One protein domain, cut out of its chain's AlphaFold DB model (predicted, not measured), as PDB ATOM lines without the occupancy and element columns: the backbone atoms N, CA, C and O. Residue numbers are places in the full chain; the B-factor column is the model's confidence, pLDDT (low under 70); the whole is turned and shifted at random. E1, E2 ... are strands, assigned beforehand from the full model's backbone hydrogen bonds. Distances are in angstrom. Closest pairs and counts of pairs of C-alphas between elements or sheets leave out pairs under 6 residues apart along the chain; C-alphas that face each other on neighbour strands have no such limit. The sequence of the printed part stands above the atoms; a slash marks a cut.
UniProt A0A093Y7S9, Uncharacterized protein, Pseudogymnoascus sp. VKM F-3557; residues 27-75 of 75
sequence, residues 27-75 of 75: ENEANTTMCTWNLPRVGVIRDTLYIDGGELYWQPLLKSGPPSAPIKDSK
ATOM      1  N   GLU A  27     209.783 193.491 306.626       86.31
ATOM      2  CA  GLU A  27     208.467 194.135 306.536       86.31
ATOM      3  C   GLU A  27     207.374 193.129 306.133       86.31
ATOM      4  O   GLU A  27     207.551 192.309 305.233       86.31
ATOM      5  N   ASN A  28     206.222 193.204 306.803       87.06
ATOM      6  CA  ASN A  28     205.082 192.298 306.633       87.06
ATOM      7  C   ASN A  28     205.363 190.811 306.919       87.06
ATOM      8  O   ASN A  28     204.507 189.972 306.638       87.06
ATOM      9  N   GLU A  29     206.481 190.470 307.561       88.00
ATOM     10  CA  GLU A  29     206.721 189.128 308.094       88.00
ATOM     11  C   GLU A  29     205.657 188.737 309.142       88.00
ATOM     12  O   GLU A  29     205.198 189.562 309.947       88.00
ATOM     13  N   ALA A  30     205.221 187.477 309.093       90.12
ATOM     14  CA  ALA A  30     204.361 186.834 310.088       90.12
ATOM     15  C   ALA A  30     205.168 185.920 311.024       90.12
ATOM     16  O   ALA A  30     204.875 185.842 312.217       90.12
ATOM     17  N   ASN A  31     206.178 185.246 310.472       88.69
ATOM     18  CA  ASN A  31     207.086 184.317 311.136       88.69
ATOM     19  C   ASN A  31     208.282 184.024 310.216       88.69
ATOM     20  O   ASN A  31     208.203 184.242 309.009       88.69
ATOM     21  N   THR A  32     209.340 183.422 310.756       88.44
ATOM     22  CA  THR A  32     210.497 182.955 309.979       88.44
ATOM     23  C   THR A  32     210.911 181.537 310.368       88.44
ATOM     24  O   THR A  32     210.703 181.102 311.503       88.44
ATOM     25  N   THR A  33     211.475 180.805 309.407       87.38
ATOM     26  CA  THR A  33     211.950 179.420 309.551       87.38
ATOM     27  C   THR A  33     213.458 179.361 309.323       87.38
ATOM     28  O   THR A  33     213.991 180.065 308.474       87.38
ATOM     29  N   MET A  34     214.170 178.519 310.068       87.31
ATOM     30  CA  MET A  34     215.623 178.360 309.947       87.31
ATOM     31  C   MET A  34     215.985 177.381 308.815       87.31
ATOM     32  O   MET A  34     215.386 176.309 308.745       87.31
ATOM     33  N   CYS A  35     216.971 177.701 307.969       83.50
ATOM     34  CA  CYS A  35     217.239 176.941 306.733       83.50
ATOM     35  C   CYS A  35     218.684 176.443 306.535       83.50
ATOM     36  O   CYS A  35     218.880 175.446 305.841       83.50
ATOM     37  N   THR A  36     219.714 177.106 307.073       83.31
ATOM     38  CA  THR A  36     221.145 176.779 306.822       83.31
ATOM     39  C   THR A  36     222.022 177.276 307.989       83.31
ATOM     40  O   THR A  36     221.556 178.151 308.711       83.31
ATOM     41  N   TRP A  37     223.226 176.718 308.229       81.25
ATOM     42  CA  TRP A  37     224.120 177.033 309.378       81.25
ATOM     43  C   TRP A  37     225.573 176.540 309.095       81.25
ATOM     44  O   TRP A  37     225.928 175.445 309.526       81.25
ATOM     45  N   ASN A  38     226.403 177.280 308.331       77.12
ATOM     46  CA  ASN A  38     227.701 176.757 307.806       77.12
ATOM     47  C   ASN A  38     228.973 177.176 308.577       77.12
ATOM     48  O   ASN A  38     229.950 176.434 308.597       77.12
ATOM     49  N   LEU A  39     228.963 178.343 309.218       67.81
ATOM     50  CA  LEU A  39     229.789 178.646 310.384       67.81
ATOM     51  C   LEU A  39     228.809 178.770 311.588       67.81
ATOM     52  O   LEU A  39     227.598 178.878 311.345       67.81
ATOM     53  N   PRO A  40     229.252 178.727 312.862       72.00
ATOM     54  CA  PRO A  40     228.331 178.501 313.996       72.00
ATOM     55  C   PRO A  40     227.571 179.752 314.595       72.00
ATOM     56  O   PRO A  40     227.507 180.760 313.910       72.00
ATOM     57  N   ARG A  41     226.887 179.776 315.773       77.25
ATOM     58  CA  ARG A  41     226.101 180.980 316.269       77.25
ATOM     59  C   ARG A  41     226.006 181.233 317.825       77.25
ATOM     60  O   ARG A  41     225.355 180.456 318.522       77.25
ATOM     61  N   VAL A  42     226.617 182.310 318.379       73.88
ATOM     62  CA  VAL A  42     226.937 182.511 319.835       73.88
ATOM     63  C   VAL A  42     225.713 182.584 320.765       73.88
ATOM     64  O   VAL A  42     224.755 183.306 320.488       73.88
ATOM     65  N   GLY A  43     225.812 181.976 321.956       76.19
ATOM     66  CA  GLY A  43     224.950 182.252 323.119       76.19
ATOM     67  C   GLY A  43     225.716 182.769 324.353       76.19
ATOM     68  O   GLY A  43     226.920 182.560 324.487       76.19
ATOM     69  N   VAL A  44     225.021 183.421 325.295       70.19
ATOM     70  CA  VAL A  44     225.573 183.822 326.610       70.19
ATOM     71  C   VAL A  44     224.512 183.624 327.688       70.19
ATOM     72  O   VAL A  44     223.384 184.092 327.531       70.19
ATOM     73  N   ILE A  45     224.855 182.946 328.787       76.56
ATOM     74  CA  ILE A  45     223.956 182.752 329.934       76.56
ATOM     75  C   ILE A  45     224.752 182.966 331.221       76.56
ATOM     76  O   ILE A  45     225.664 182.202 331.532       76.56
ATOM     77  N   ARG A  46     224.363 183.996 331.986       81.62
ATOM     78  CA  ARG A  46     225.039 184.433 333.221       81.62
ATOM     79  C   ARG A  46     226.538 184.677 332.975       81.62
ATOM     80  O   ARG A  46     226.891 185.532 332.172       81.62
ATOM     81  N   ASP A  47     227.384 183.939 333.675       83.88
ATOM     82  CA  ASP A  47     228.842 183.954 333.685       83.88
ATOM     83  C   ASP A  47     229.477 183.008 332.643       83.88
ATOM     84  O   ASP A  47     230.700 182.924 332.556       83.88
ATOM     85  N   THR A  48     228.672 182.329 331.813       73.69
ATOM     86  CA  THR A  48     229.148 181.404 330.767       73.69
ATOM     87  C   THR A  48     228.953 181.965 329.351       73.69
ATOM     88  O   THR A  48     227.853 182.361 328.954       73.69
ATOM     89  N   LEU A  49     230.038 181.933 328.569       77.88
ATOM     90  CA  LEU A  49     230.105 182.270 327.144       77.88
ATOM     91  C   LEU A  49     230.007 180.986 326.296       77.88
ATOM     92  O   LEU A  49     230.761 180.045 326.531       77.88
ATOM     93  N   TYR A  50     229.132 180.959 325.290       63.31
ATOM     94  CA  TYR A  50     228.914 179.813 324.398       63.31
ATOM     95  C   TYR A  50     229.278 180.227 322.956       63.31
ATOM     96  O   TYR A  50     228.392 180.568 322.171       63.31
ATOM     97  N   ILE A  51     230.581 180.290 322.631       78.56
ATOM     98  CA  ILE A  51     231.079 180.752 321.313       78.56
ATOM     99  C   ILE A  51     230.721 179.777 320.200       78.56
ATOM    100  O   ILE A  51     230.928 178.575 320.330       78.56
ATOM    101  N   ASP A  52     230.269 180.352 319.087       62.44
ATOM    102  CA  ASP A  52     229.826 179.695 317.863       62.44
ATOM    103  C   ASP A  52     229.618 180.899 316.852       62.44
ATOM    104  O   ASP A  52     229.025 181.877 317.277       62.44
ATOM    105  N   GLY A  53     230.104 181.005 315.591       72.56
ATOM    106  CA  GLY A  53     229.910 182.257 314.762       72.56
ATOM    107  C   GLY A  53     229.936 182.114 313.214       72.56
ATOM    108  O   GLY A  53     230.715 181.298 312.747       72.56
ATOM    109  N   GLY A  54     229.112 182.849 312.425       73.50
ATOM    110  CA  GLY A  54     228.108 182.193 311.540       73.50
ATOM    111  C   GLY A  54     228.017 182.329 309.998       73.50
ATOM    112  O   GLY A  54     228.465 183.281 309.376       73.50
ATOM    113  N   GLU A  55     227.325 181.344 309.395       83.38
ATOM    114  CA  GLU A  55     226.726 181.351 308.032       83.38
ATOM    115  C   GLU A  55     225.299 180.764 308.112       83.38
ATOM    116  O   GLU A  55     224.983 179.712 307.543       83.38
ATOM    117  N   LEU A  56     224.454 181.383 308.928       82.81
ATOM    118  CA  LEU A  56     223.064 180.979 309.129       82.81
ATOM    119  C   LEU A  56     222.184 181.534 307.991       82.81
ATOM    120  O   LEU A  56     222.545 182.523 307.362       82.81
ATOM    121  N   TYR A  57     221.057 180.892 307.672       87.69
ATOM    122  CA  TYR A  57     220.026 181.433 306.769       87.69
ATOM    123  C   TYR A  57     218.624 181.242 307.366       87.69
ATOM    124  O   TYR A  57     218.330 180.194 307.951       87.69
ATOM    125  N   TRP A  58     217.751 182.223 307.140       87.75
ATOM    126  CA  TRP A  58     216.349 182.273 307.555       87.75
ATOM    127  C   TRP A  58     215.427 182.435 306.344       87.75
ATOM    128  O   TRP A  58     215.756 183.149 305.404       87.75
ATOM    129  N   GLN A  59     214.244 181.833 306.372       91.62
ATOM    130  CA  GLN A  59     213.206 181.988 305.356       91.62
ATOM    131  C   GLN A  59     211.940 182.589 305.991       91.62
ATOM    132  O   GLN A  59     211.143 181.856 306.589       91.62
ATOM    133  N   PRO A  60     211.742 183.915 305.867       91.06
ATOM    134  CA  PRO A  60     210.510 184.585 306.265       91.06
ATOM    135  C   PRO A  60     209.277 184.077 305.510       91.06
ATOM    136  O   PRO A  60     209.312 183.871 304.292       91.06
ATOM    137  N   LEU A  61     208.162 183.965 306.226       91.62
ATOM    138  CA  LEU A  61     206.810 183.836 305.695       91.62
ATOM    139  C   LEU A  61     206.086 185.174 305.884       91.62
ATOM    140  O   LEU A  61     205.991 185.701 306.995       91.62
ATOM    141  N   LEU A  62     205.599 185.741 304.781       91.06
ATOM    142  CA  LEU A  62     204.955 187.051 304.766       91.06
ATOM    143  C   LEU A  62     203.444 186.927 304.972       91.06
ATOM    144  O   LEU A  62     202.800 186.022 304.448       91.06
ATOM    145  N   LYS A  63     202.849 187.917 305.643       90.06
ATOM    146  CA  LYS A  63     201.391 188.072 305.817       90.06
ATOM    147  C   LYS A  63     200.621 188.141 304.489       90.06
ATOM    148  O   LYS A  63     199.407 187.970 304.481       90.06
ATOM    149  N   SER A  64     201.315 188.420 303.386       85.25
ATOM    150  CA  SER A  64     200.770 188.578 302.038       85.25
ATOM    151  C   SER A  64     200.705 187.290 301.206       85.25
ATOM    152  O   SER A  64     200.104 187.327 300.132       85.25
ATOM    153  N   GLY A  65     201.292 186.163 301.636       81.12
ATOM    154  CA  GLY A  65     201.262 184.937 300.830       81.12
ATOM    155  C   GLY A  65     202.310 183.877 301.203       81.12
ATOM    156  O   GLY A  65     202.522 183.636 302.387       81.12
ATOM    157  N   PRO A  66     202.915 183.178 300.220       81.88
ATOM    158  CA  PRO A  66     203.828 182.057 300.469       81.88
ATOM    159  C   PRO A  66     205.176 182.492 301.083       81.88
ATOM    160  O   PRO A  66     205.492 183.685 301.106       81.88
ATOM    161  N   PRO A  67     206.000 181.535 301.562       83.00
ATOM    162  CA  PRO A  67     207.351 181.818 302.037       83.00
ATOM    163  C   PRO A  67     208.200 182.551 300.992       83.00
ATOM    164  O   PRO A  67     208.149 182.243 299.801       83.00
ATOM    165  N   SER A  68     209.014 183.495 301.459       86.19
ATOM    166  CA  SER A  68     210.027 184.178 300.649       86.19
ATOM    167  C   SER A  68     211.219 183.255 300.335       86.19
ATOM    168  O   SER A  68     211.214 182.075 300.689       86.19
ATOM    169  N   ALA A  69     212.248 183.755 299.647       90.56
ATOM    170  CA  ALA A  69     213.494 183.006 299.461       90.56
ATOM    171  C   ALA A  69     214.337 183.003 300.757       90.56
ATOM    172  O   ALA A  69     214.289 183.988 301.495       90.56
ATOM    173  N   PRO A  70     215.141 181.956 301.039       89.44
ATOM    174  CA  PRO A  70     216.071 181.965 302.166       89.44
ATOM    175  C   PRO A  70     217.073 183.128 302.092       89.44
ATOM    176  O   PRO A  70     217.849 183.252 301.144       89.44
ATOM    177  N   ILE A  71     217.062 183.963 303.126       87.25
ATOM    178  CA  ILE A  71     217.931 185.119 303.344       87.25
ATOM    179  C   ILE A  71     219.082 184.679 304.251       87.25
ATOM    180  O   ILE A  71     218.855 184.006 305.255       87.25
ATOM    181  N   LYS A  72     220.321 185.060 303.928       86.25
ATOM    182  CA  LYS A  72     221.462 184.819 304.821       86.25
ATOM    183  C   LYS A  72     221.331 185.670 306.084       86.25
ATOM    184  O   LYS A  72     221.157 186.882 305.998       86.25
ATOM    185  N   ASP A  73     221.471 185.037 307.237       79.31
ATOM    186  CA  ASP A  73     221.579 185.695 308.530       79.31
ATOM    187  C   ASP A  73     222.992 186.258 308.695       79.31
ATOM    188  O   ASP A  73     223.944 185.551 309.034       79.31
ATOM    189  N   SER A  74     223.140 187.541 308.382       66.44
ATOM    190  CA  SER A  74     224.399 188.279 308.467       66.44
ATOM    191  C   SER A  74     224.640 188.798 309.892       66.44
ATOM    192  O   SER A  74     224.601 190.010 310.118       66.44
ATOM    193  N   LYS A  75     224.806 187.870 310.842       56.12
ATOM    194  CA  LYS A  75     225.160 188.135 312.252       56.12
ATOM    195  C   LYS A  75     226.647 188.456 312.405       56.12
ATOM    196  O   LYS A  75     227.452 187.777 311.732       56.12
TER     197      LYS A  75
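AT A GLANCE: This is residues 27 to 75 of the 75 residues of an uncharacterized protein of Pseudogymnoascus sp. VKM F-3557 (UniProt A0A093Y7S9). Two arms make a wide, open V: one is a small three-stranded sheet of E1, E4 and E5, the other the thin hairpin of E2 and E3, whose residues 44 to 49 stick out free. The hairpin lies between E1 and E4 along the chain. The printed part has 49 residues, with no named helix and five named strands, E1 to E5; the class is all strand. The larger sheet has the order E1, E4, E5, and both sheets are antiparallel. The whole is loose, with a radius of gyration of the C-alphas of 13.6 A, and spans 42 by 23 by 13 A.

IN THESE COORDINATES: E1, residues 29 to 37, begins at C-alpha 29 (206.721, 189.128, 308.094) and is 21.2 A long. E2 is residues 43 to 45, 6.9 A, and E3 residues 48 to 50, 6.6 A. E4, residues 56 to 62, is 19.6 A long. E5, residues 71 to 73, 6.4 A, ends at C-alpha 73 (221.579, 185.695, 308.530).

HOW THE PARTS SIT: E1 and E4 are antiparallel at 157 degrees between directions; N 35 and O 57 are 2.8 A apart, within hydrogen-bond range. C-alphas 32 and 60 face each other at 4.1 A. E2 and E3 form a hairpin at 166 degrees, with N 50 and O 43 at 2.8 A. E1 and E2 are apart, and so are E3 and E4. E4 and E5 form a hairpin at 132 degrees, with N 71 and O 58 at 2.7 A. E1 and E5 are edge strands.

THE WHOLE: The farthest C-alphas, of Asp 47 and Gly 65, are 42.9 A apart. The printed part has no cut and no long link. Mean pLDDT of the printed part is 81.2; residues 39, 50, 52 and 74 to 75 are under 70.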